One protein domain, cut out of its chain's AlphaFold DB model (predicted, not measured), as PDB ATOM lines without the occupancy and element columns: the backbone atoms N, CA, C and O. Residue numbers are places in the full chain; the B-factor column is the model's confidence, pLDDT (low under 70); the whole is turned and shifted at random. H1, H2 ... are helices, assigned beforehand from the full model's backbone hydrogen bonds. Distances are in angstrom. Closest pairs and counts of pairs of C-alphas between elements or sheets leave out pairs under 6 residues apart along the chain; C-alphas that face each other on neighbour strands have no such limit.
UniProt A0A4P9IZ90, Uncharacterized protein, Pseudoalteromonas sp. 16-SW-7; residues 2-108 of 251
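AT A GLANCE: This is residues 2 to 108 of the 251 residues of an uncharacterized protein of Pseudoalteromonas sp. 16-SW-7 (UniProt A0A4P9IZ90). One long helix, H4, makes the length, with a small head of three shorter helices, H1, H2 and H3, near its first residues; residues 78 to 99 and 101 to 107 stick out. H1 packs on H4, and H2 on H1. The 107 printed residues include four named helices, H1 to H4 in order, and no named strand: all helix, extended, radius of gyration of the C-alphas 22.9 A, spans 79 by 26 by 21 A.

IN THESE COORDINATES: H4, residues 56 to 105, runs 73.4 A from C-alpha 56 at (132.447, -5.717, 81.478) to C-alpha 105 at (164.224, 33.407, 28.127). H1 is residues 19 to 29, 15.0 A; H2, 33 to 37, 7.1 A; H3, 41 to 52, 16.1 A.

HOW THE PARTS SIT: H4, with residues 66 to 74 alone, touches H1 at a steep tilt of 43 degrees, opposite ways; the closest C-alphas, Leu 21 and Leu 70, are 6.2 A apart. H3, with residues 49 to 50 alone, only just touches residues 59 to 62 of H4, with 3 pairs of C-alphas within 8 A, the closest Val 49 and Gln 59 at 6.4 A. H1 touches H2, closest C-alphas Lys 22 and Tyr 36, 6.3 A; H2 and H4 are apart. Every O i to N i+4 pair is within hydrogen-bond range in H1, H3 and H4; in H2, 0 of 1, with 2 of 2 O i to N i+3 pairs.

THE WHOLE: The farthest C-alphas, Ser 2 and Asp 107, are 79.0 A apart. The printed part has no cut; the three links are tight, and residues 2 to 18 hold no named element. pLDDT is under 70 at residues 2, 77 to 100 and 102 to 103.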
ATOM      1  N   SER A   2     126.945  -3.594  84.328       53.72
ATOM      2  CA  SER A   2     128.198  -3.095  84.908       53.72
ATOM      3  C   SER A   2     128.392  -1.587  84.676       53.72
ATOM      4  O   SER A   2     128.500  -1.162  83.531       53.72
ATOM      5  N   ASP A   3     128.541  -0.814  85.760       71.38
ATOM      6  CA  ASP A   3     128.816   0.641  85.778       71.38
ATOM      7  C   ASP A   3     130.197   1.028  85.220       71.38
ATOM      8  O   ASP A   3     130.655   2.160  85.364       71.38
ATOM      9  N   TRP A   4     130.921   0.097  84.592       84.50
ATOM     10  CA  TRP A   4     132.265   0.383  84.113       84.50
ATOM     11  C   TRP A   4     132.266   1.487  83.059       84.50
ATOM     12  O   TRP A   4     133.109   2.374  83.128       84.50
ATOM     13  N   LEU A   5     131.311   1.488  82.130       82.75
ATOM     14  CA  LEU A   5     131.211   2.534  81.107       82.75
ATOM     15  C   LEU A   5     130.978   3.936  81.701       82.75
ATOM     16  O   LEU A   5     131.464   4.909  81.133       82.75
ATOM     17  N   LEU A   6     130.336   4.026  82.872       82.31
ATOM     18  CA  LEU A   6     130.096   5.279  83.604       82.31
ATOM     19  C   LEU A   6     131.355   5.822  84.299       82.31
ATOM     20  O   LEU A   6     131.366   6.949  84.792       82.31
ATOM     21  N   GLY A   7     132.439   5.041  84.347       80.69
ATOM     22  CA  GLY A   7     133.717   5.509  84.868       80.69
ATOM     23  C   GLY A   7     134.241   6.684  84.041       80.69
ATOM     24  O   GLY A   7     134.559   6.524  82.864       80.69
ATOM     25  N   SER A   8     134.403   7.845  84.681       71.44
ATOM     26  CA  SER A   8     134.764   9.130  84.049       71.44
ATOM     27  C   SER A   8     135.985   9.079  83.118       71.44
ATOM     28  O   SER A   8     136.077   9.836  82.154       71.44
ATOM     29  N   ASN A   9     136.914   8.154  83.363       83.25
ATOM     30  CA  ASN A   9     138.129   7.991  82.568       83.25
ATOM     31  C   ASN A   9     137.983   7.082  81.336       83.25
ATOM     32  O   ASN A   9     138.847   7.125  80.459       83.25
ATOM     33  N   ASN A  10     136.932   6.266  81.240       85.31
ATOM     34  CA  ASN A  10     136.836   5.212  80.222       85.31
ATOM     35  C   ASN A  10     136.447   5.753  78.839       85.31
ATOM     36  O   ASN A  10     136.888   5.222  77.817       85.31
ATOM     37  N   LEU A  11     135.702   6.861  78.809       90.12
ATOM     38  CA  LEU A  11     135.278   7.562  77.593       90.12
ATOM     39  C   LEU A  11     135.823   8.994  77.516       90.12
ATOM     40  O   LEU A  11     135.297   9.826  76.785       90.12
ATOM     41  N   LYS A  12     136.911   9.304  78.236       90.38
ATOM     42  CA  LYS A  12     137.522  10.650  78.228       90.38
ATOM     43  C   LYS A  12     137.982  11.126  76.843       90.38
ATOM     44  O   LYS A  12     138.167  12.315  76.638       90.38
ATOM     45  N   TRP A  13     138.209  10.186  75.927       91.75
ATOM     46  CA  TRP A  13     138.648  10.426  74.553       91.75
ATOM     47  C   TRP A  13     137.482  10.732  73.597       91.75
ATOM     48  O   TRP A  13     137.725  11.136  72.465       91.75
ATOM     49  N   VAL A  14     136.230  10.536  74.028       91.56
ATOM     50  CA  VAL A  14     135.039  10.844  73.229       91.56
ATOM     51  C   VAL A  14     134.834  12.355  73.197       91.56
ATOM     52  O   VAL A  14     134.698  12.990  74.246       91.56
ATOM     53  N   ASN A  15     134.781  12.905  71.985       89.56
ATOM     54  CA  ASN A  15     134.503  14.309  71.711       89.56
ATOM     55  C   ASN A  15     133.315  14.408  70.742       89.56
ATOM     56  O   ASN A  15     133.344  13.769  69.688       89.56
ATOM     57  N   ASN A  16     132.299  15.203  71.095       87.75
ATOM     58  CA  ASN A  16     131.097  15.418  70.279       87.75
ATOM     59  C   ASN A  16     131.407  16.088  68.931       87.75
ATOM     60  O   ASN A  16     130.706  15.844  67.953       87.75
ATOM     61  N   ASP A  17     132.494  16.854  68.848       86.12
ATOM     62  CA  ASP A  17     132.887  17.573  67.632       86.12
ATOM     63  C   ASP A  17     133.838  16.764  66.734       86.12
ATOM     64  O   ASP A  17     134.405  17.285  65.779       86.12
ATOM     65  N   CYS A  18     134.056  15.477  67.028       87.69
ATOM     66  CA  CYS A  18     134.923  14.625  66.220       87.69
ATOM     67  C   CYS A  18     134.128  13.909  65.122       87.69
ATOM     68  O   CYS A  18     133.500  12.876  65.362       87.69
ATOM     69  N   ASP A  19     134.200  14.420  63.894       87.75
ATOM     70  CA  ASP A  19     133.481  13.841  62.754       87.75
ATOM     71  C   ASP A  19     133.960  12.427  62.407       87.75
ATOM     72  O   ASP A  19     133.141  11.557  62.125       87.75
ATOM     73  N   GLN A  20     135.256  12.134  62.560       90.00
ATOM     74  CA  GLN A  20     135.779  10.775  62.373       90.00
ATOM     75  C   GLN A  20     135.186   9.790  63.387       90.00
ATOM     76  O   GLN A  20     134.991   8.614  63.076       90.00
ATOM     77  N   LEU A  21     134.880  10.245  64.609       92.44
ATOM     78  CA  LEU A  21     134.177   9.418  65.582       92.44
ATOM     79  C   LEU A  21     132.729   9.194  65.146       92.44
ATOM     80  O   LEU A  21     132.278   8.055  65.188       92.44
ATOM     81  N   LYS A  22     132.018  10.224  64.677       91.94
ATOM     82  CA  LYS A  22     130.644  10.079  64.167       91.94
ATOM     83  C   LYS A  22     130.579   9.100  62.994       91.94
ATOM     84  O   LYS A  22     129.777   8.174  63.031       91.94
ATOM     85  N   GLU A  23     131.470   9.224  62.012       89.38
ATOM     86  CA  GLU A  23     131.591   8.280  60.890       89.38
ATOM     87  C   GLU A  23     131.854   6.847  61.366       89.38
ATOM     88  O   GLU A  23     131.287   5.877  60.855       89.38
ATOM     89  N   LEU A  24     132.695   6.696  62.388       92.12
ATOM     90  CA  LEU A  24     132.972   5.396  62.973       92.12
ATOM     91  C   LEU A  24     131.738   4.826  63.690       92.12
ATOM     92  O   LEU A  24     131.464   3.634  63.565       92.12
ATOM     93  N   LEU A  25     130.967   5.652  64.398       92.06
ATOM     94  CA  LEU A  25     129.722   5.240  65.048       92.06
ATOM     95  C   LEU A  25     128.649   4.842  64.028       92.06
ATOM     96  O   LEU A  25     128.015   3.809  64.225       92.06
ATOM     97  N   VAL A  26     128.517   5.563  62.909       91.62
ATOM     98  CA  VAL A  26     127.663   5.168  61.768       91.62
ATOM     99  C   VAL A  26     128.016   3.750  61.313       91.62
ATOM    100  O   VAL A  26     127.140   2.906  61.155       91.62
ATOM    101  N   LYS A  27     129.310   3.446  61.162       89.75
ATOM    102  CA  LYS A  27     129.776   2.116  60.741       89.75
ATOM    103  C   LYS A  27     129.417   1.006  61.737       89.75
ATOM    104  O   LYS A  27     129.154  -0.116  61.312       89.75
ATOM    105  N   TYR A  28     129.461   1.285  63.040       89.12
ATOM    106  CA  TYR A  28     129.197   0.278  64.075       89.12
ATOM    107  C   TYR A  28     127.713   0.129  64.429       89.12
ATOM    108  O   TYR A  28     127.288  -0.981  64.737       89.12
ATOM    109  N   PHE A  29     126.942   1.217  64.386       90.44
ATOM    110  CA  PHE A  29     125.573   1.276  64.910       90.44
ATOM    111  C   PHE A  29     124.518   1.621  63.847       90.44
ATOM    112  O   PHE A  29     123.329   1.498  64.111       90.44
ATOM    113  N   GLY A  30     124.927   2.011  62.637       86.38
ATOM    114  CA  GLY A  30     124.046   2.132  61.473       86.38
ATOM    115  C   GLY A  30     123.169   3.385  61.408       86.38
ATOM    116  O   GLY A  30     122.359   3.486  60.490       86.38
ATOM    117  N   ASN A  31     123.306   4.341  62.332       87.25
ATOM    118  CA  ASN A  31     122.569   5.610  62.254       87.25
ATOM    119  C   ASN A  31     123.218   6.572  61.250       87.25
ATOM    120  O   ASN A  31     124.411   6.477  60.988       87.25
ATOM    121  N   ASN A  32     122.454   7.536  60.728       82.62
ATOM    122  CA  ASN A  32     122.986   8.599  59.865       82.62
ATOM    123  C   ASN A  32     123.854   9.606  60.639       82.62
ATOM    124  O   ASN A  32     123.665   9.799  61.836       82.62
ATOM    125  N   LEU A  33     124.759  10.309  59.946       80.88
ATOM    126  CA  LEU A  33     125.635  11.326  60.554       80.88
ATOM    127  C   LEU A  33     124.858  12.439  61.274       80.88
ATOM    128  O   LEU A  33     125.234  12.818  62.380       80.88
ATOM    129  N   ASP A  34     123.747  12.901  60.695       82.25
ATOM    130  CA  ASP A  34     122.930  13.986  61.258       82.25
ATOM    131  C   ASP A  34     122.364  13.653  62.643       82.25
ATOM    132  O   ASP A  34     122.261  14.525  63.505       82.25
ATOM    133  N   PHE A  35     122.056  12.375  62.891       86.25
ATOM    134  CA  PHE A  35     121.594  11.909  64.199       86.25
ATOM    135  C   PHE A  35     122.620  12.252  65.289       86.25
ATOM    136  O   PHE A  35     122.269  12.772  66.348       86.25
ATOM    137  N   TYR A  36     123.902  12.057  64.988       83.31
ATOM    138  CA  TYR A  36     125.011  12.293  65.908       83.31
ATOM    139  C   TYR A  36     125.321  13.772  66.160       83.31
ATOM    140  O   TYR A  36     126.090  14.081  67.066       83.31
ATOM    141  N   GLY A  37     124.728  14.693  65.396       80.81
ATOM    142  CA  GLY A  37     124.764  16.127  65.696       80.81
ATOM    143  C   GLY A  37     123.784  16.547  66.797       80.81
ATOM    144  O   GLY A  37     123.892  17.652  67.318       80.81
ATOM    145  N   SER A  38     122.833  15.678  67.153       82.31
ATOM    146  CA  SER A  38     121.736  15.981  68.083       82.31
ATOM    147  C   SER A  38     121.824  15.259  69.430       82.31
ATOM    148  O   SER A  38     120.978  15.479  70.296       82.31
ATOM    149  N   VAL A  39     122.834  14.406  69.619       87.75
ATOM    150  CA  VAL A  39     122.987  13.560  70.810       87.75
ATOM    151  C   VAL A  39     124.376  13.698  71.415       87.75
ATOM    152  O   VAL A  39     125.364  13.888  70.705       87.75
ATOM    153  N   GLU A  40     124.465  13.549  72.735       91.94
ATOM    154  CA  GLU A  40     125.753  13.436  73.406       91.94
ATOM    155  C   GLU A  40     126.369  12.062  73.100       91.94
ATOM    156  O   GLU A  40     125.843  11.016  73.486       91.94
ATOM    157  N   LEU A  41     127.502  12.050  72.391       92.31
ATOM    158  CA  LEU A  41     128.127  10.819  71.901       92.31
ATOM    159  C   LEU A  41     128.551   9.889  73.037       92.31
ATOM    160  O   LEU A  41     128.543   8.674  72.860       92.31
ATOM    161  N   LYS A  42     128.930  10.440  74.197       91.88
ATOM    162  CA  LYS A  42     129.286   9.636  75.374       91.88
ATOM    163  C   LYS A  42     128.102   8.806  75.839       91.88
ATOM    164  O   LYS A  42     128.244   7.591  75.954       91.88
ATOM    165  N   ASP A  43     126.957   9.444  76.034       90.56
ATOM    166  CA  ASP A  43     125.738   8.784  76.498       90.56
ATOM    167  C   ASP A  43     125.237   7.776  75.470       90.56
ATOM    168  O   ASP A  43     124.948   6.632  75.821       90.56
ATOM    169  N   PHE A  44     125.260   8.146  74.187       92.31
ATOM    170  CA  PHE A  44     124.921   7.231  73.101       92.31
ATOM    171  C   PHE A  44     125.810   5.977  73.101       92.31
ATOM    172  O   PHE A  44     125.313   4.854  73.027       92.31
ATOM    173  N   ILE A  45     127.134   6.142  73.209       91.75
ATOM    174  CA  ILE A  45     128.073   5.013  73.259       91.75
ATOM    175  C   ILE A  45     127.810   4.154  74.499       91.75
ATOM    176  O   ILE A  45     127.844   2.929  74.398       91.75
ATOM    177  N   ILE A  46     127.555   4.763  75.662       91.44
ATOM    178  CA  ILE A  46     127.231   4.030  76.892       91.44
ATOM    179  C   ILE A  46     125.983   3.175  76.675       91.44
ATOM    180  O   ILE A  46     126.003   1.984  76.992       91.44
ATOM    181  N   GLU A  47     124.924   3.758  76.116       90.88
ATOM    182  CA  GLU A  47     123.654   3.084  75.872       90.88
ATOM    183  C   GLU A  47     123.813   1.918  74.887       90.88
ATOM    184  O   GLU A  47     123.493   0.774  75.219       90.88
ATOM    185  N   GLU A  48     124.360   2.173  73.700       91.62
ATOM    186  CA  GLU A  48     124.461   1.159  72.650       91.62
ATOM    187  C   GLU A  48     125.444   0.040  73.003       91.62
ATOM    188  O   GLU A  48     125.161  -1.143  72.795       91.62
ATOM    189  N   VAL A  49     126.585   0.365  73.615       90.38
ATOM    190  CA  VAL A  49     127.535  -0.665  74.054       90.38
ATOM    191  C   VAL A  49     126.948  -1.490  75.200       90.38
ATOM    192  O   VAL A  49     127.197  -2.692  75.258       90.38
ATOM    193  N   SER A  50     126.125  -0.901  76.074       89.81
ATOM    194  CA  SER A  50     125.421  -1.655  77.123       89.81
ATOM    195  C   SER A  50     124.364  -2.608  76.561       89.81
ATOM    196  O   SER A  50     124.154  -3.673  77.139       89.81
ATOM    197  N   LYS A  51     123.731  -2.270  75.429       88.94
ATOM    198  CA  LYS A  51     122.806  -3.169  74.715       88.94
ATOM    199  C   LYS A  51     123.539  -4.336  74.049       88.94
ATOM    200  O   LYS A  51     123.045  -5.459  74.072       88.94
ATOM    201  N   LEU A  52     124.705  -4.076  73.452       85.62
ATOM    202  CA  LEU A  52     125.453  -5.069  72.669       85.62
ATOM    203  C   LEU A  52     126.371  -5.972  73.503       85.62
ATOM    204  O   LEU A  52     126.646  -7.099  73.097       85.62
ATOM    205  N   CYS A  53     126.889  -5.479  74.626       88.31
ATOM    206  CA  CYS A  53     127.874  -6.180  75.449       88.31
ATOM    207  C   CYS A  53     127.275  -6.515  76.817       88.31
ATOM    208  O   CYS A  53     126.951  -5.626  77.607       88.31
ATOM    209  N   SER A  54     127.197  -7.807  77.127       86.38
ATOM    210  CA  SER A  54     126.600  -8.309  78.369       86.38
ATOM    211  C   SER A  54     127.595  -8.341  79.531       86.38
ATOM    212  O   SER A  54     127.189  -8.360  80.694       86.38
ATOM    213  N   THR A  55     128.902  -8.324  79.242       89.62
ATOM    214  CA  THR A  55     129.962  -8.371  80.261       89.62
ATOM    215  C   THR A  55     130.875  -7.144  80.230       89.62
ATOM    216  O   THR A  55     131.129  -6.542  79.190       89.62
ATOM    217  N   GLN A  56     131.454  -6.795  81.385       89.69
ATOM    218  CA  GLN A  56     132.447  -5.717  81.478       89.69
ATOM    219  C   GLN A  56     133.667  -5.967  80.573       89.69
ATOM    220  O   GLN A  56     134.264  -5.027  80.047       89.69
ATOM    221  N   ALA A  57     134.060  -7.231  80.399       90.31
ATOM    222  CA  ALA A  57     135.178  -7.609  79.541       90.31
ATOM    223  C   ALA A  57     134.873  -7.340  78.056       90.31
ATOM    224  O   ALA A  57     135.729  -6.805  77.346       90.31
ATOM    225  N   GLU A  58     133.653  -7.639  77.603       90.69
ATOM    226  CA  GLU A  58     133.179  -7.300  76.255       90.69
ATOM    227  C   GLU A  58     133.135  -5.787  76.047       90.69
ATOM    228  O   GLU A  58     133.723  -5.293  75.085       90.69
ATOM    229  N   GLN A  59     132.549  -5.044  76.993       91.50
ATOM    230  CA  GLN A  59     132.491  -3.579  76.947       91.50
ATOM    231  C   GLN A  59     133.896  -2.972  76.822       91.50
ATOM    232  O   GLN A  59     134.159  -2.166  75.931       91.50
ATOM    233  N   ARG A  60     134.842  -3.411  77.663       91.56
ATOM    234  CA  ARG A  60     136.255  -2.992  77.605       91.56
ATOM    235  C   ARG A  60     136.887  -3.282  76.253       91.56
ATOM    236  O   ARG A  60     137.595  -2.439  75.705       91.56
ATOM    237  N   THR A  61     136.656  -4.478  75.725       93.31
ATOM    238  CA  THR A  61     137.223  -4.907  74.445       93.31
ATOM    239  C   THR A  61     136.681  -4.059  73.301       93.31
ATOM    240  O   THR A  61     137.460  -3.578  72.476       93.31
ATOM    241  N   PHE A  62     135.371  -3.811  73.287       93.50
ATOM    242  CA  PHE A  62     134.716  -2.990  72.278       93.50
ATOM    243  C   PHE A  62     135.211  -1.540  72.320       93.50
ATOM    244  O   PHE A  62     135.672  -1.024  71.305       93.50
ATOM    245  N   ILE A  63     135.216  -0.909  73.498       94.44
ATOM    246  CA  ILE A  63     135.688   0.473  73.679       94.44
ATOM    247  C   ILE A  63     137.157   0.627  73.271       94.44
ATOM    248  O   ILE A  63     137.513   1.570  72.565       94.44
ATOM    249  N   ASN A  64     138.015  -0.326  73.640       92.44
ATOM    250  CA  ASN A  64     139.419  -0.304  73.231       92.44
ATOM    251  C   ASN A  64     139.585  -0.457  71.716       92.44
ATOM    252  O   ASN A  64     140.455   0.190  71.131       92.44
ATOM    253  N   LYS A  65     138.774  -1.302  71.073       94.62
ATOM    254  CA  LYS A  65     138.777  -1.469  69.616       94.62
ATOM    255  C   LYS A  65     138.328  -0.185  68.919       94.62
ATOM    256  O   LYS A  65     139.013   0.268  68.006       94.62
ATOM    257  N   LEU A  66     137.238   0.420  69.389       94.19
ATOM    258  CA  LEU A  66     136.697   1.671  68.863       94.19
ATOM    259  C   LEU A  66     137.729   2.805  68.954       94.19
ATOM    260  O   LEU A  66     138.031   3.446  67.952       94.19
ATOM    261  N   ASN A  67     138.351   2.987  70.121       94.31
ATOM    262  CA  ASN A  67     139.369   4.018  70.330       94.31
ATOM    263  C   ASN A  67     140.634   3.781  69.476       94.31
ATOM    264  O   ASN A  67     141.207   4.718  68.918       94.31
ATOM    265  N   LYS A  68     141.089   2.529  69.331       93.62
ATOM    266  CA  LYS A  68     142.228   2.204  68.452       93.62
ATOM    267  C   LYS A  68     141.940   2.553  66.993       93.62
ATOM    268  O   LYS A  68     142.796   3.146  66.341       93.62
ATOM    269  N   GLU A  69     140.751   2.210  66.510       94.44
ATOM    270  CA  GLU A  69     140.329   2.489  65.138       94.44
ATOM    271  C   GLU A  69     140.187   3.998  64.889       94.44
ATOM    272  O   GLU A  69     140.696   4.499  63.889       94.44
ATOM    273  N   LEU A  70     139.604   4.746  65.835       94.12
ATOM    274  CA  LEU A  70     139.531   6.209  65.768       94.12
ATOM    275  C   LEU A  70     140.926   6.836  65.641       94.12
ATOM    276  O   LEU A  70     141.180   7.631  64.738       94.12
ATOM    277  N   ASN A  71     141.858   6.450  66.517       92.19
ATOM    278  CA  ASN A  71     143.227   6.970  66.479       92.19
ATOM    279  C   ASN A  71     143.944   6.627  65.169       92.19
ATOM    280  O   ASN A  71     144.735   7.430  64.670       92.19
ATOM    281  N   TYR A  72     143.689   5.443  64.613       89.88
ATOM    282  CA  TYR A  72     144.221   5.057  63.313       89.88
ATOM    283  C   TYR A  72     143.678   5.958  62.197       89.88
ATOM    284  O   TYR A  72     144.466   6.472  61.401       89.88
ATOM    285  N   GLN A  73     142.367   6.218  62.174       85.69
ATOM    286  CA  GLN A  73     141.757   7.098  61.177       85.69
ATOM    287  C   GLN A  73     142.268   8.537  61.274       85.69
ATOM    288  O   GLN A  73     142.707   9.079  60.263       85.69
ATOM    289  N   ILE A  74     142.311   9.122  62.476       84.19
ATOM    290  CA  ILE A  74     142.832  10.485  62.689       84.19
ATOM    291  C   ILE A  74     144.269  10.602  62.163       84.19
ATOM    292  O   ILE A  74     144.586  11.513  61.398       84.19
ATOM    293  N   ARG A  75     145.146   9.647  62.510       80.06
ATOM    294  CA  ARG A  75     146.537   9.636  62.023       80.06
ATOM    295  C   ARG A  75     146.611   9.531  60.506       80.06
ATOM    296  O   ARG A  75     147.412  10.224  59.887       80.06
ATOM    297  N   ASN A  76     145.800   8.665  59.907       73.31
ATOM    298  CA  ASN A  76     145.808   8.465  58.465       73.31
ATOM    299  C   ASN A  76     145.339   9.721  57.713       73.31
ATOM    300  O   ASN A  76     145.956  10.102  56.721       73.31
ATOM    301  N   THR A  77     144.296  10.392  58.201       69.06
ATOM    302  CA  THR A  77     143.800  11.648  57.621       69.06
ATOM    303  C   THR A  77     144.848  12.753  57.718       69.06
ATOM    304  O   THR A  77     145.160  13.378  56.704       69.06
ATOM    305  N   ASN A  78     145.489  12.912  58.879       68.62
ATOM    306  CA  ASN A  78     146.567  13.888  59.057       68.62
ATOM    307  C   ASN A  78     147.748  13.606  58.114       68.62
ATOM    308  O   ASN A  78     148.257  14.516  57.464       68.62
ATOM    309  N   ASN A  79     148.151  12.340  57.968       63.47
ATOM    310  CA  ASN A  79     149.230  11.957  57.052       63.47
ATOM    311  C   ASN A  79     148.883  12.252  55.587       63.47
ATOM    312  O   ASN A  79     149.736  12.722  54.832       63.47
ATOM    313  N   LYS A  80     147.635  12.001  55.171       54.94
ATOM    314  CA  LYS A  80     147.164  12.361  53.828       54.94
ATOM    315  C   LYS A  80     147.221  13.871  53.611       54.94
ATOM    316  O   LYS A  80     147.743  14.296  52.587       54.94
ATOM    317  N   GLN A  81     146.757  14.669  54.572       52.75
ATOM    318  CA  GLN A  81     146.785  16.132  54.483       52.75
ATOM    319  C   GLN A  81     148.216  16.677  54.371       52.75
ATOM    320  O   GLN A  81     148.489  17.505  53.506       52.75
ATOM    321  N   VAL A  82     149.150  16.163  55.178       52.22
ATOM    322  CA  VAL A  82     150.574  16.536  55.109       52.22
ATOM    323  C   VAL A  82     151.171  16.198  53.741       52.22
ATOM    324  O   VAL A  82     151.895  17.006  53.159       52.22
ATOM    325  N   ASN A  83     150.845  15.027  53.188       51.50
ATOM    326  CA  ASN A  83     151.308  14.645  51.856       51.50
ATOM    327  C   ASN A  83     150.734  15.557  50.763       51.50
ATOM    328  O   ASN A  83     151.475  15.951  49.865       51.50
ATOM    329  N   VAL A  84     149.455  15.932  50.854       47.94
ATOM    330  CA  VAL A  84     148.828  16.883  49.923       47.94
ATOM    331  C   VAL A  84     149.527  18.241  49.984       47.94
ATOM    332  O   VAL A  84     149.941  18.744  48.944       47.94
ATOM    333  N   GLN A  85     149.758  18.791  51.180       46.66
ATOM    334  CA  GLN A  85     150.474  20.062  51.350       46.66
ATOM    335  C   GLN A  85     151.892  20.012  50.769       46.66
ATOM    336  O   GLN A  85     152.341  20.957  50.122       46.66
ATOM    337  N   LYS A  86     152.600  18.893  50.958       49.78
ATOM    338  CA  LYS A  86     153.938  18.696  50.389       49.78
ATOM    339  C   LYS A  86     153.913  18.698  48.859       49.78
ATOM    340  O   LYS A  86     154.738  19.369  48.246       49.78
ATOM    341  N   ILE A  87     152.961  17.987  48.256       44.47
ATOM    342  CA  ILE A  87     152.783  17.951  46.797       44.47
ATOM    343  C   ILE A  87     152.426  19.345  46.268       44.47
ATOM    344  O   ILE A  87     153.007  19.796  45.287       44.47
ATOM    345  N   GLN A  88     151.525  20.062  46.940       45.09
ATOM    346  CA  GLN A  88     151.129  21.426  46.587       45.09
ATOM    347  C   GLN A  88     152.327  22.389  46.610       45.09
ATOM    348  O   GLN A  88     152.548  23.134  45.656       45.09
ATOM    349  N   LEU A  89     153.171  22.314  47.644       46.75
ATOM    350  CA  LEU A  89     154.424  23.071  47.733       46.75
ATOM    351  C   LEU A  89     155.401  22.732  46.601       46.75
ATOM    352  O   LEU A  89     156.027  23.632  46.033       46.75
ATOM    353  N   GLU A  90     155.538  21.451  46.262       47.41
ATOM    354  CA  GLU A  90     156.418  20.985  45.190       47.41
ATOM    355  C   GLU A  90     155.941  21.473  43.817       47.41
ATOM    356  O   GLU A  90     156.735  22.036  43.057       47.41
ATOM    357  N   ILE A  91     154.636  21.369  43.537       45.97
ATOM    358  CA  ILE A  91     154.004  21.911  42.328       45.97
ATOM    359  C   ILE A  91     154.235  23.421  42.256       45.97
ATOM    360  O   ILE A  91     154.799  23.907  41.277       45.97
ATOM    361  N   CYS A  92     153.887  24.175  43.300       47.38
ATOM    362  CA  CYS A  92     154.070  25.628  43.336       47.38
ATOM    363  C   CYS A  92     155.535  26.038  43.119       47.38
ATOM    364  O   CYS A  92     155.820  27.005  42.403       47.38
ATOM    365  N   THR A  93     156.482  25.287  43.681       57.44
ATOM    366  CA  THR A  93     157.917  25.526  43.490       57.44
ATOM    367  C   THR A  93     158.342  25.264  42.049       57.44
ATOM    368  O   THR A  93     159.000  26.117  41.446       57.44
ATOM    369  N   ASN A  94     157.931  24.134  41.472       55.03
ATOM    370  CA  ASN A  94     158.238  23.768  40.091       55.03
ATOM    371  C   ASN A  94     157.667  24.802  39.107       55.03
ATOM    372  O   ASN A  94     158.392  25.345  38.272       55.03
ATOM    373  N   LEU A  95     156.401  25.187  39.279       58.06
ATOM    374  CA  LEU A  95     155.749  26.206  38.455       58.06
ATOM    375  C   LEU A  95     156.453  27.558  38.543       58.06
ATOM    376  O   LEU A  95     156.696  28.200  37.519       58.06
ATOM    377  N   LYS A  96     156.851  27.980  39.746       58.12
ATOM    378  CA  LYS A  96     157.620  29.213  39.945       58.12
ATOM    379  C   LYS A  96     158.982  29.147  39.253       58.12
ATOM    380  O   LYS A  96     159.407  30.135  38.656       58.12
ATOM    381  N   GLN A  97     159.671  28.008  39.309       67.19
ATOM    382  CA  GLN A  97     160.940  27.804  38.604       67.19
ATOM    383  C   GLN A  97     160.756  27.838  37.081       67.19
ATOM    384  O   GLN A  97     161.513  28.530  36.395       67.19
ATOM    385  N   LYS A  98     159.726  27.169  36.554       63.88
ATOM    386  CA  LYS A  98     159.385  27.168  35.125       63.88
ATOM    387  C   LYS A  98     159.039  28.579  34.645       63.88
ATOM    388  O   LYS A  98     159.621  29.040  33.666       63.88
ATOM    389  N   LEU A  99     158.207  29.313  35.387       61.34
ATOM    390  CA  LEU A  99     157.867  30.708  35.096       61.34
ATOM    391  C   LEU A  99     159.104  31.616  35.101       61.34
ATOM    392  O   LEU A  99     159.253  32.443  34.207       61.34
ATOM    393  N   ASN A 100     160.018  31.442  36.063       67.25
ATOM    394  CA  ASN A 100     161.278  32.192  36.091       67.25
ATOM    395  C   ASN A 100     162.125  31.934  34.846       67.25
ATOM    396  O   ASN A 100     162.718  32.864  34.309       67.25
ATOM    397  N   LYS A 101     162.236  30.669  34.428       71.38
ATOM    398  CA  LYS A 101     163.030  30.286  33.258       71.38
ATOM    399  C   LYS A 101     162.427  30.878  31.987       71.38
ATOM    400  O   LYS A 101     163.142  31.476  31.198       71.38
ATOM    401  N   LEU A 102     161.111  30.770  31.833       63.19
ATOM    402  CA  LEU A 102     160.394  31.297  30.678       63.19
ATOM    403  C   LEU A 102     160.446  32.826  30.595       63.19
ATOM    404  O   LEU A 102     160.728  33.357  29.525       63.19
ATOM    405  N   SER A 103     160.257  33.532  31.713       61.31
ATOM    406  CA  SER A 103     160.348  34.996  31.716       61.31
ATOM    407  C   SER A 103     161.765  35.475  31.399       61.31
ATOM    408  O   SER A 103     161.926  36.435  30.655       61.31
ATOM    409  N   LYS A 104     162.791  34.785  31.923       77.56
ATOM    410  CA  LYS A 104     164.197  35.062  31.593       77.56
ATOM    411  C   LYS A 104     164.491  34.822  30.115       77.56
ATOM    412  O   LYS A 104     165.105  35.670  29.497       77.56
ATOM    413  N   ASN A 105     164.028  33.708  29.548       74.62
ATOM    414  CA  ASN A 105     164.224  33.407  28.127       74.62
ATOM    415  C   ASN A 105     163.528  34.416  27.201       74.62
ATOM    416  O   ASN A 105     163.927  34.570  26.055       74.62
ATOM    417  N   ALA A 106     162.469  35.063  27.686       70.75
ATOM    418  CA  ALA A 106     161.760  36.126  26.985       70.75
ATOM    419  C   ALA A 106     162.286  37.534  27.333       70.75
ATOM    420  O   ALA A 106     161.612  38.514  27.024       70.75
ATOM    421  N   ASP A 107     163.431  37.631  28.022       87.38
ATOM    422  CA  ASP A 107     164.072  38.875  28.471       87.38
ATOM    423  C   ASP A 107     163.101  39.867  29.125       87.38
ATOM    424  O   ASP A 107     163.132  41.078  28.910       87.38
ATOM    425  N   THR A 108     162.196  39.341  29.950       74.56
ATOM    426  CA  THR A 108     161.134  40.133  30.563       74.56
ATOM    427  C   THR A 108     160.897  39.741  32.018       74.56
ATOM    428  O   THR A 108     161.332  38.698  32.520       74.56
TER     429      THR A 108